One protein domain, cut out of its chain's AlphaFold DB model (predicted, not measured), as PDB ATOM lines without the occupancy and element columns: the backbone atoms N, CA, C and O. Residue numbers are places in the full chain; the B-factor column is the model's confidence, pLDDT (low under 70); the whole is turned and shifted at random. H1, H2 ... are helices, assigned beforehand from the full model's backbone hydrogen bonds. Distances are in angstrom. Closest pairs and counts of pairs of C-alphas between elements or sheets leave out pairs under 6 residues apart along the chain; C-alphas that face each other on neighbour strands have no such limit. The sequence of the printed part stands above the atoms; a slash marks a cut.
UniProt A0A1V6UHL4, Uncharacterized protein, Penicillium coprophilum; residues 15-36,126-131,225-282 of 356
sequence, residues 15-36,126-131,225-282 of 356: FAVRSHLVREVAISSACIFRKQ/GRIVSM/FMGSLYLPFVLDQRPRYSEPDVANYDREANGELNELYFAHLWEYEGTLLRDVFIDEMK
ATOM      1  N   PHE A  15     137.190 -91.231 218.859       87.50
ATOM      2  CA  PHE A  15     137.408 -90.860 217.462       87.50
ATOM      3  C   PHE A  15     137.645 -92.077 216.548       87.50
ATOM      4  O   PHE A  15     137.142 -92.117 215.427       87.50
ATOM      5  N   ALA A  16     138.360 -93.101 217.031       91.81
ATOM      6  CA  ALA A  16     138.614 -94.327 216.273       91.81
ATOM      7  C   ALA A  16     137.321 -95.097 215.956       91.81
ATOM      8  O   ALA A  16     137.142 -95.559 214.828       91.81
ATOM      9  N   VAL A  17     136.397 -95.190 216.920       90.44
ATOM     10  CA  VAL A  17     135.089 -95.830 216.712       90.44
ATOM     11  C   VAL A  17     134.245 -95.012 215.737       90.44
ATOM     12  O   VAL A  17     133.698 -95.574 214.791       90.44
ATOM     13  N   ARG A  18     134.194 -93.683 215.902       86.88
ATOM     14  CA  ARG A  18     133.485 -92.790 214.967       86.88
ATOM     15  C   ARG A  18     134.033 -92.911 213.545       86.88
ATOM     16  O   ARG A  18     133.262 -93.064 212.606       86.88
ATOM     17  N   SER A  19     135.357 -92.925 213.390       90.06
ATOM     18  CA  SER A  19     136.028 -93.098 212.095       90.06
ATOM     19  C   SER A  19     135.676 -94.426 211.435       90.06
ATOM     20  O   SER A  19     135.440 -94.467 210.232       90.06
ATOM     21  N   HIS A  20     135.627 -95.515 212.206       91.06
ATOM     22  CA  HIS A  20     135.212 -96.813 211.683       91.06
ATOM     23  C   HIS A  20     133.758 -96.782 211.195       91.06
ATOM     24  O   HIS A  20     133.498 -97.180 210.063       91.06
ATOM     25  N   LEU A  21     132.838 -96.223 211.989       87.19
ATOM     26  CA  LEU A  21     131.435 -96.065 211.593       87.19
ATOM     27  C   LEU A  21     131.287 -95.236 210.312       87.19
ATOM     28  O   LEU A  21     130.525 -95.606 209.427       87.19
ATOM     29  N   VAL A  22     132.050 -94.150 210.173       83.25
ATOM     30  CA  VAL A  22     132.043 -93.324 208.957       83.25
ATOM     31  C   VAL A  22     132.482 -94.116 207.720       83.25
ATOM     32  O   VAL A  22     131.881 -93.953 206.657       83.25
ATOM     33  N   ARG A  23     133.473 -95.010 207.838       87.81
ATOM     34  CA  ARG A  23     133.881 -95.889 206.725       87.81
ATOM     35  C   ARG A  23     132.788 -96.883 206.344       87.81
ATOM     36  O   ARG A  23     132.526 -97.061 205.160       87.81
ATOM     37  N   GLU A  24     132.097 -97.475 207.317       86.88
ATOM     38  CA  GLU A  24     130.956 -98.366 207.045       86.88
ATOM     39  C   GLU A  24     129.810 -97.628 206.334       86.88
ATOM     40  O   GLU A  24     129.184 -98.157 205.407       86.88
ATOM     41  N   VAL A  25     129.573 -96.366 206.710       82.50
ATOM     42  CA  VAL A  25     128.622 -95.508 205.998       82.50
ATOM     43  C   VAL A  25     129.096 -95.258 204.565       82.50
ATOM     44  O   VAL A  25     128.294 -95.411 203.646       82.50
ATOM     45  N   ALA A  26     130.376 -94.955 204.331       81.50
ATOM     46  CA  ALA A  26     130.922 -94.793 202.979       81.50
ATOM     47  C   ALA A  26     130.751 -96.063 202.121       81.50
ATOM     48  O   ALA A  26     130.272 -95.986 200.991       81.50
ATOM     49  N   ILE A  27     131.021 -97.248 202.676       84.12
ATOM     50  CA  ILE A  27     130.798 -98.534 201.990       84.12
ATOM     51  C   ILE A  27     129.331 -98.686 201.575       84.12
ATOM     52  O   ILE A  27     129.035 -98.988 200.416       84.12
ATOM     53  N   SER A  28     128.407 -98.431 202.502       79.81
ATOM     54  CA  SER A  28     126.967 -98.489 202.230       79.81
ATOM     55  C   SER A  28     126.568 -97.492 201.140       79.81
ATOM     56  O   SER A  28     125.837 -97.831 200.211       79.81
ATOM     57  N   SER A  29     127.116 -96.284 201.201       77.88
ATOM     58  CA  SER A  29     126.864 -95.201 200.248       77.88
ATOM     59  C   SER A  29     127.304 -95.566 198.834       77.88
ATOM     60  O   SER A  29     126.534 -95.397 197.890       77.88
ATOM     61  N   ALA A  30     128.508 -96.125 198.686       79.50
ATOM     62  CA  ALA A  30     129.024 -96.596 197.404       79.50
ATOM     63  C   ALA A  30     128.172 -97.746 196.839       79.50
ATOM     64  O   ALA A  30     127.867 -97.775 195.647       79.50
ATOM     65  N   CYS A  31     127.729 -98.677 197.691       81.19
ATOM     66  CA  CYS A  31     126.826 -99.754 197.284       81.19
ATOM     67  C   CYS A  31     125.499 -99.225 196.735       81.19
ATOM     68  O   CYS A  31     125.003 -99.750 195.738       81.19
ATOM     69  N   ILE A  32     124.920 -98.202 197.368       74.69
ATOM     70  CA  ILE A  32     123.643 -97.658 196.915       74.69
ATOM     71  C   ILE A  32     123.816 -96.793 195.662       74.69
ATOM     72  O   ILE A  32     123.020 -96.900 194.732       74.69
ATOM     73  N   PHE A  33     124.893 -96.007 195.591       75.75
ATOM     74  CA  PHE A  33     125.244 -95.218 194.410       75.75
ATOM     75  C   PHE A  33     125.267 -96.066 193.126       75.75
ATOM     76  O   PHE A  33     124.679 -95.681 192.118       75.75
ATOM     77  N   ARG A  34     125.838 -97.275 193.186       77.56
ATOM     78  CA  ARG A  34     125.913 -98.201 192.039       77.56
ATOM     79  C   ARG A  34     124.570 -98.784 191.593       77.56
ATOM     80  O   ARG A  34     124.491 -99.358 190.512       77.56
ATOM     81  N   LYS A  35     123.523 -98.689 192.415       72.31
ATOM     82  CA  LYS A  35     122.228 -99.342 192.177       72.31
ATOM     83  C   LYS A  35     121.167 -98.454 191.522       72.31
ATOM     84  O   LYS A  35     120.087 -98.970 191.272       72.31
ATOM     85  N   GLN A  36     121.471 -97.184 191.223       63.25
ATOM     86  CA  GLN A  36     120.596 -96.197 190.555       63.25
ATOM     87  C   GLN A  36     119.145 -96.161 191.081       63.25
ATOM     88  O   GLN A  36     118.286 -96.955 190.703       63.25
ATOM     89  N   GLY A 126     113.972 -99.687 198.062       59.34
ATOM     90  CA  GLY A 126     112.582 -99.265 198.164       59.34
ATOM     91  C   GLY A 126     112.347 -97.857 197.610       59.34
ATOM     92  O   GLY A 126     113.270 -97.128 197.247       59.34
ATOM     93  N   ARG A 127     111.078 -97.445 197.578       66.50
ATOM     94  CA  ARG A 127     110.691 -96.086 197.186       66.50
ATOM     95  C   ARG A 127     111.221 -95.061 198.193       66.50
ATOM     96  O   ARG A 127     111.030 -95.232 199.395       66.50
ATOM     97  N   ILE A 128     111.820 -93.975 197.704       63.91
ATOM     98  CA  ILE A 128     112.271 -92.862 198.551       63.91
ATOM     99  C   ILE A 128     111.170 -91.816 198.691       63.91
ATOM    100  O   ILE A 128     110.531 -91.419 197.714       63.91
ATOM    101  N   VAL A 129     110.991 -91.348 199.922       66.06
ATOM    102  CA  VAL A 129     110.021 -90.330 200.321       66.06
ATOM    103  C   VAL A 129     110.784 -89.251 201.088       66.06
ATOM    104  O   VAL A 129     111.509 -89.579 202.024       66.06
ATOM    105  N   SER A 130     110.642 -87.972 200.720       73.38
ATOM    106  CA  SER A 130     111.143 -86.892 201.584       73.38
ATOM    107  C   SER A 130     110.134 -86.604 202.675       73.38
ATOM    108  O   SER A 130     108.991 -86.236 202.401       73.38
ATOM    109  N   MET A 131     110.594 -86.738 203.914       74.44
ATOM    110  CA  MET A 131     109.793 -86.461 205.098       74.44
ATOM    111  C   MET A 131     109.373 -84.994 205.210       74.44
ATOM    112  O   MET A 131     108.331 -84.727 205.797       74.44
ATOM    113  N   PHE A 225     120.554 -87.806 197.567       39.94
ATOM    114  CA  PHE A 225     120.896 -89.148 198.101       39.94
ATOM    115  C   PHE A 225     121.766 -89.160 199.370       39.94
ATOM    116  O   PHE A 225     121.899 -90.169 200.054       39.94
ATOM    117  N   MET A 226     122.342 -88.004 199.681       39.50
ATOM    118  CA  MET A 226     123.096 -87.677 200.882       39.50
ATOM    119  C   MET A 226     122.673 -86.351 201.531       39.50
ATOM    120  O   MET A 226     123.366 -85.874 202.411       39.50
ATOM    121  N   GLY A 227     121.555 -85.733 201.152       41.88
ATOM    122  CA  GLY A 227     120.928 -84.745 202.037       41.88
ATOM    123  C   GLY A 227     120.424 -85.405 203.332       41.88
ATOM    124  O   GLY A 227     120.160 -84.720 204.311       41.88
ATOM    125  N   SER A 228     120.307 -86.743 203.347       40.19
ATOM    126  CA  SER A 228     119.747 -87.527 204.454       40.19
ATOM    127  C   SER A 228     120.262 -88.971 204.581       40.19
ATOM    128  O   SER A 228     119.674 -89.751 205.328       40.19
ATOM    129  N   LEU A 229     121.398 -89.359 203.980       40.22
ATOM    130  CA  LEU A 229     122.196 -90.397 204.647       40.22
ATOM    131  C   LEU A 229     122.807 -89.672 205.842       40.22
ATOM    132  O   LEU A 229     123.836 -89.019 205.722       40.22
ATOM    133  N   TYR A 230     122.046 -89.696 206.940       44.47
ATOM    134  CA  TYR A 230     122.366 -89.225 208.278       44.47
ATOM    135  C   TYR A 230     123.734 -89.774 208.708       44.47
ATOM    136  O   TYR A 230     123.840 -90.666 209.547       44.47
ATOM    137  N   LEU A 231     124.812 -89.236 208.157       41.91
ATOM    138  CA  LEU A 231     125.996 -89.021 208.944       41.91
ATOM    139  C   LEU A 231     125.584 -87.871 209.861       41.91
ATOM    140  O   LEU A 231     125.336 -86.769 209.369       41.91
ATOM    141  N   PRO A 232     125.337 -88.178 211.147       44.47
ATOM    142  CA  PRO A 232     124.638 -87.290 212.069       44.47
ATOM    143  C   PRO A 232     125.294 -85.918 211.994       44.47
ATOM    144  O   PRO A 232     126.506 -85.897 211.842       44.47
ATOM    145  N   PHE A 233     124.527 -84.827 212.079       44.31
ATOM    146  CA  PHE A 233     124.879 -83.479 212.577       44.31
ATOM    147  C   PHE A 233     126.373 -83.035 212.546       44.31
ATOM    148  O   PHE A 233     126.724 -81.994 212.007       44.31
ATOM    149  N   VAL A 234     127.271 -83.845 213.100       46.03
ATOM    150  CA  VAL A 234     128.730 -83.943 212.902       46.03
ATOM    151  C   VAL A 234     129.261 -83.563 211.511       46.03
ATOM    152  O   VAL A 234     130.208 -82.780 211.454       46.03
ATOM    153  N   LEU A 235     128.714 -84.087 210.401       50.75
ATOM    154  CA  LEU A 235     129.213 -83.734 209.056       50.75
ATOM    155  C   LEU A 235     128.577 -82.471 208.462       50.75
ATOM    156  O   LEU A 235     129.009 -82.026 207.396       50.75
ATOM    157  N   ASP A 236     127.667 -81.813 209.169       52.22
ATOM    158  CA  ASP A 236     127.072 -80.541 208.735       52.22
ATOM    159  C   ASP A 236     127.640 -79.318 209.486       52.22
ATOM    160  O   ASP A 236     127.449 -78.167 209.115       52.22
ATOM    161  N   GLN A 237     128.445 -79.553 210.524       58.38
ATOM    162  CA  GLN A 237     129.080 -78.484 211.293       58.38
ATOM    163  C   GLN A 237     130.061 -77.602 210.508       58.38
ATOM    164  O   GLN A 237     130.707 -78.017 209.542       58.38
ATOM    165  N   ARG A 238     130.277 -76.381 210.995       67.69
ATOM    166  CA  ARG A 238     131.352 -75.518 210.506       67.69
ATOM    167  C   ARG A 238     132.705 -76.265 210.569       67.69
ATOM    168  O   ARG A 238     132.989 -76.921 211.569       67.69
ATOM    169  N   PRO A 239     133.538 -76.201 209.514       71.00
ATOM    170  CA  PRO A 239     134.874 -76.775 209.526       71.00
ATOM    171  C   PRO A 239     135.709 -76.104 210.611       71.00
ATOM    172  O   PRO A 239     135.634 -74.890 210.843       71.00
ATOM    173  N   ARG A 240     136.631 -76.867 211.169       82.31
ATOM    174  CA  ARG A 240     137.735 -76.328 211.941       82.31
ATOM    175  C   ARG A 240     138.953 -77.179 211.642       82.31
ATOM    176  O   ARG A 240     138.970 -78.366 211.914       82.31
ATOM    177  N   TYR A 241     139.980 -76.557 211.073       85.00
ATOM    178  CA  TYR A 241     141.212 -77.242 210.654       85.00
ATOM    179  C   TYR A 241     142.308 -77.235 211.720       85.00
ATOM    180  O   TYR A 241     143.409 -77.730 211.498       85.00
ATOM    181  N   SER A 242     142.046 -76.601 212.857       89.06
ATOM    182  CA  SER A 242     143.003 -76.477 213.947       89.06
ATOM    183  C   SER A 242     142.332 -76.928 215.224       89.06
ATOM    184  O   SER A 242     141.276 -76.403 215.581       89.06
ATOM    185  N   GLU A 243     142.949 -77.899 215.882       90.94
ATOM    186  CA  GLU A 243     142.492 -78.404 217.169       90.94
ATOM    187  C   GLU A 243     142.352 -77.236 218.160       90.94
ATOM    188  O   GLU A 243     143.245 -76.379 218.226       90.94
ATOM    189  N   PRO A 244     141.221 -77.123 218.880       89.75
ATOM    190  CA  PRO A 244     141.055 -76.069 219.866       89.75
ATOM    191  C   PRO A 244     142.056 -76.261 221.006       89.75
ATOM    192  O   PRO A 244     142.055 -77.274 221.697       89.75
ATOM    193  N   ASP A 245     142.900 -75.258 221.229       90.56
ATOM    194  CA  ASP A 245     143.819 -75.253 222.363       90.56
ATOM    195  C   ASP A 245     143.075 -74.844 223.637       90.56
ATOM    196  O   ASP A 245     142.572 -73.723 223.735       90.56
ATOM    197  N   VAL A 246     143.047 -75.753 224.613       89.31
ATOM    198  CA  VAL A 246     142.442 -75.583 225.941       89.31
ATOM    199  C   VAL A 246     142.890 -74.286 226.627       89.31
ATOM    200  O   VAL A 246     142.104 -73.692 227.360       89.31
ATOM    201  N   ALA A 247     144.121 -73.823 226.390       89.44
ATOM    202  CA  ALA A 247     144.649 -72.606 227.006       89.44
ATOM    203  C   ALA A 247     143.922 -71.320 226.569       89.44
ATOM    204  O   ALA A 247     144.013 -70.310 227.262       89.44
ATOM    205  N   ASN A 248     143.195 -71.357 225.447       90.31
ATOM    206  CA  ASN A 248     142.484 -70.206 224.888       90.31
ATOM    207  C   ASN A 248     141.019 -70.102 225.339       90.31
ATOM    208  O   ASN A 248     140.298 -69.245 224.828       90.31
ATOM    209  N   TYR A 249     140.562 -70.974 226.242       90.31
ATOM    210  CA  TYR A 249     139.170 -71.006 226.689       90.31
ATOM    211  C   TYR A 249     139.064 -70.746 228.186       90.31
ATOM    212  O   TYR A 249     139.822 -71.292 228.990       90.31
ATOM    213  N   ASP A 250     138.074 -69.931 228.542       89.38
ATOM    214  CA  ASP A 250     137.733 -69.672 229.930       89.38
ATOM    215  C   ASP A 250     137.180 -70.928 230.606       89.38
ATOM    216  O   ASP A 250     136.587 -71.821 229.985       89.38
ATOM    217  N   ARG A 251     137.379 -70.975 231.921       89.75
ATOM    218  CA  ARG A 251     136.797 -71.997 232.784       89.75
ATOM    219  C   ARG A 251     135.577 -71.440 233.489       89.75
ATOM    220  O   ARG A 251     135.571 -70.289 233.925       89.75
ATOM    221  N   GLU A 252     134.568 -72.277 233.629       86.62
ATOM    222  CA  GLU A 252     133.386 -71.969 234.415       86.62
ATOM    223  C   GLU A 252     133.706 -71.968 235.917       86.62
ATOM    224  O   GLU A 252     134.782 -72.378 236.360       86.62
ATOM    225  N   ALA A 253     132.758 -71.500 236.733       86.12
ATOM    226  CA  ALA A 253     132.937 -71.373 238.183       86.12
ATOM    227  C   ALA A 253     133.229 -72.714 238.890       86.12
ATOM    228  O   ALA A 253     133.818 -72.729 239.970       86.12
ATOM    229  N   ASN A 254     132.840 -73.837 238.280       85.88
ATOM    230  CA  ASN A 254     133.130 -75.198 238.741       85.88
ATOM    231  C   ASN A 254     134.541 -75.696 238.344       85.88
ATOM    232  O   ASN A 254     134.942 -76.782 238.758       85.88
ATOM    233  N   GLY A 255     135.305 -74.912 237.574       83.75
ATOM    234  CA  GLY A 255     136.638 -75.254 237.069       83.75
ATOM    235  C   GLY A 255     136.653 -76.049 235.755       83.75
ATOM    236  O   GLY A 255     137.744 -76.333 235.239       83.75
ATOM    237  N   GLU A 256     135.484 -76.389 235.207       85.75
ATOM    238  CA  GLU A 256     135.323 -77.053 233.909       85.75
ATOM    239  C   GLU A 256     135.520 -76.062 232.756       85.75
ATOM    240  O   GLU A 256     135.474 -74.848 232.946       85.75
ATOM    241  N   LEU A 257     135.816 -76.571 231.559       84.69
ATOM    242  CA  LEU A 257     135.923 -75.725 230.370       84.69
ATOM    243  C   LEU A 257     134.534 -75.294 229.919       84.69
ATOM    244  O   LEU A 257     133.611 -76.102 229.941       84.69
ATOM    245  N   ASN A 258     134.423 -74.048 229.464       85.38
ATOM    246  CA  ASN A 258     133.184 -73.540 228.896       85.38
ATOM    247  C   ASN A 258     132.718 -74.397 227.703       85.38
ATOM    248  O   ASN A 258     133.538 -74.874 226.909       85.38
ATOM    249  N   GLU A 259     131.399 -74.532 227.544       82.19
ATOM    250  CA  GLU A 259     130.738 -75.242 226.437       82.19
ATOM    251  C   GLU A 259     131.306 -74.903 225.043       82.19
ATOM    252  O   GLU A 259     131.396 -75.777 224.177       82.19
ATOM    253  N   LEU A 260     131.777 -73.669 224.832       83.56
ATOM    254  CA  LEU A 260     132.388 -73.214 223.582       83.56
ATOM    255  C   LEU A 260     133.623 -74.037 223.174       83.56
ATOM    256  O   LEU A 260     133.838 -74.268 221.983       83.56
ATOM    257  N   TYR A 261     134.425 -74.512 224.134       85.31
ATOM    258  CA  TYR A 261     135.553 -75.404 223.844       85.31
ATOM    259  C   TYR A 261     135.064 -76.714 223.223       85.31
ATOM    260  O   TYR A 261     135.591 -77.153 222.200       85.31
ATOM    261  N   PHE A 262     134.038 -77.322 223.818       81.62
ATOM    262  CA  PHE A 262     133.490 -78.592 223.353       81.62
ATOM    263  C   PHE A 262     132.796 -78.449 221.999       81.62
ATOM    264  O   PHE A 262     132.970 -79.313 221.142       81.62
ATOM    265  N   ALA A 263     132.095 -77.334 221.769       80.50
ATOM    266  CA  ALA A 263     131.544 -77.006 220.458       80.50
ATOM    267  C   ALA A 263     132.650 -76.943 219.392       80.50
ATOM    268  O   ALA A 263     132.563 -77.599 218.357       80.50
ATOM    269  N   HIS A 264     133.745 -76.228 219.665       86.19
ATOM    270  CA  HIS A 264     134.872 -76.138 218.736       86.19
ATOM    271  C   HIS A 264     135.622 -77.466 218.558       86.19
ATOM    272  O   HIS A 264     136.107 -77.756 217.463       86.19
ATOM    273  N   LEU A 265     135.726 -78.286 219.603       85.06
ATOM    274  CA  LEU A 265     136.333 -79.612 219.498       85.06
ATOM    275  C   LEU A 265     135.503 -80.506 218.579       85.06
ATOM    276  O   LEU A 265     136.055 -81.187 217.718       85.06
ATOM    277  N   TRP A 266     134.181 -80.430 218.698       80.50
ATOM    278  CA  TRP A 266     133.272 -81.154 217.826       80.50
ATOM    279  C   TRP A 266     133.367 -80.692 216.366       80.50
ATOM    280  O   TRP A 266     133.411 -81.533 215.466       80.50
ATOM    281  N   GLU A 267     133.459 -79.384 216.108       81.25
ATOM    282  CA  GLU A 267     133.700 -78.840 214.759       81.25
ATOM    283  C   GLU A 267     134.990 -79.416 214.140       81.25
ATOM    284  O   GLU A 267     135.022 -79.808 212.966       81.25
ATOM    285  N   TYR A 268     136.061 -79.498 214.939       83.94
ATOM    286  CA  TYR A 268     137.350 -80.046 214.514       83.94
ATOM    287  C   TYR A 268     137.257 -81.544 214.213       83.94
ATOM    288  O   TYR A 268     137.601 -81.979 213.113       83.94
ATOM    289  N   GLU A 269     136.724 -82.338 215.142       84.31
ATOM    290  CA  GLU A 269     136.556 -83.780 214.944       84.31
ATOM    291  C   GLU A 269     135.642 -84.087 213.753       84.31
ATOM    292  O   GLU A 269     135.949 -84.965 212.946       84.31
ATOM    293  N   GLY A 270     134.557 -83.330 213.588       79.81
ATOM    294  CA  GLY A 270     133.677 -83.448 212.430       79.81
ATOM    295  C   GLY A 270     134.394 -83.141 211.117       79.81
ATOM    296  O   GLY A 270     134.077 -83.739 210.093       79.81
ATOM    297  N   THR A 271     135.378 -82.238 211.111       80.75
ATOM    298  CA  THR A 271     136.207 -81.959 209.923       80.75
ATOM    299  C   THR A 271     137.029 -83.185 209.543       80.75
ATOM    300  O   THR A 271     136.950 -83.643 208.406       80.75
ATOM    301  N   LEU A 272     137.715 -83.797 210.509       85.31
ATOM    302  CA  LEU A 272     138.512 -85.002 210.265       85.31
ATOM    303  C   LEU A 272     137.660 -86.188 209.786       85.31
ATOM    304  O   LEU A 272     138.079 -86.951 208.919       85.31
ATOM    305  N   LEU A 273     136.453 -86.359 210.334       83.25
ATOM    306  CA  LEU A 273     135.558 -87.445 209.926       83.25
ATOM    307  C   LEU A 273     135.026 -87.265 208.496       83.25
ATOM    308  O   LEU A 273     134.820 -88.260 207.804       83.25
ATOM    309  N   ARG A 274     134.847 -86.026 208.017       80.06
ATOM    310  CA  ARG A 274     134.512 -85.782 206.602       80.06
ATOM    311  C   ARG A 274     135.630 -86.229 205.683       80.06
ATOM    312  O   ARG A 274     135.348 -86.894 204.692       80.06
ATOM    313  N   ASP A 275     136.873 -85.911 206.029       81.06
ATOM    314  CA  ASP A 275     138.030 -86.326 205.237       81.06
ATOM    315  C   ASP A 275     138.098 -87.857 205.152       81.06
ATOM    316  O   ASP A 275     138.248 -88.408 204.064       81.06
ATOM    317  N   VAL A 276     137.845 -88.558 206.266       85.81
ATOM    318  CA  VAL A 276     137.738 -90.029 206.282       85.81
ATOM    319  C   VAL A 276     136.654 -90.534 205.326       85.81
ATOM    320  O   VAL A 276     136.902 -91.486 204.589       85.81
ATOM    321  N   PHE A 277     135.466 -89.921 205.325       83.56
ATOM    322  CA  PHE A 277     134.375 -90.309 204.427       83.56
ATOM    323  C   PHE A 277     134.747 -90.109 202.954       83.56
ATOM    324  O   PHE A 277     134.572 -91.020 202.148       83.56
ATOM    325  N   ILE A 278     135.270 -88.930 202.602       80.12
ATOM    326  CA  ILE A 278     135.630 -88.586 201.221       80.12
ATOM    327  C   ILE A 278     136.763 -89.481 200.715       80.12
ATOM    328  O   ILE A 278     136.671 -90.003 199.604       80.12
ATOM    329  N   ASP A 279     137.797 -89.710 201.526       84.69
ATOM    330  CA  ASP A 279     138.902 -90.599 201.170       84.69
ATOM    331  C   ASP A 279     138.422 -92.040 200.964       84.69
ATOM    332  O   ASP A 279     138.845 -92.707 200.017       84.69
ATOM    333  N   GLU A 280     137.514 -92.527 201.815       87.69
ATOM    334  CA  GLU A 280     136.941 -93.864 201.665       87.69
ATOM    335  C   GLU A 280     136.089 -93.966 200.391       87.69
ATOM    336  O   GLU A 280     136.299 -94.875 199.590       87.69
ATOM    337  N   MET A 281     135.198 -93.002 200.138       80.94
ATOM    338  CA  MET A 281     134.388 -92.965 198.913       80.94
ATOM    339  C   MET A 281     135.257 -92.933 197.654       80.94
ATOM    340  O   MET A 281     135.010 -93.690 196.716       80.94
ATOM    341  N   LYS A 282     136.323 -92.127 197.658       83.19
ATOM    342  CA  LYS A 282     137.296 -92.044 196.564       83.19
ATOM    343  C   LYS A 282     138.001 -93.376 196.297       83.19
ATOM    344  O   LYS A 282     138.275 -93.697 195.143       83.19
TER     345      LYS A 282
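Overview. This is residues 15 to 36, 126 to 131 and 225 to 282 of the 356 residues of an uncharacterized protein of Penicillium coprophilum (UniProt A0A1V6UHL4). Two helices pack on each other at a slant and run the same way, H1 against the later part of the longer H2; beside them a long stretch with no named element, residues 225 to 258, runs along H2, passes its first residues and folds back into it. Residues 126 to 131 form a separate short piece. The printed part has 86 residues, 43 of them in H1 and then H2, with no named strand: all helix. It is loose, radius of gyration of the C-alphas 16.6 A, and elongated, 54 by 29 by 19 A.

Along the chain. H1, residues 15 to 33, begins at C-alpha 15 (137.408, -90.860, 217.462) and is 26.4 A long. H2, residues 259 to 282, is 34.9 A long and ends at C-alpha 282 (137.296, -92.044, 196.564).

Arrangement. H1 and H2 touch, closest at the C-alphas of Ala 26 and Met 281, 5.6 A apart. Their tilt is steep, 42 degrees, the same way. In both, every O i to N i+4 pair is within hydrogen-bond range.

Size, cuts and confidence. The C-alphas farthest apart, of Gln 36 and Ala 253, are 55.1 A apart. Residues 37 to 125 and 132 to 224 are not printed; the C-alpha gaps are 11.5 A and 13.4 A. The pLDDT is under 70 at residues 36, 126 to 129 and 225 to 238.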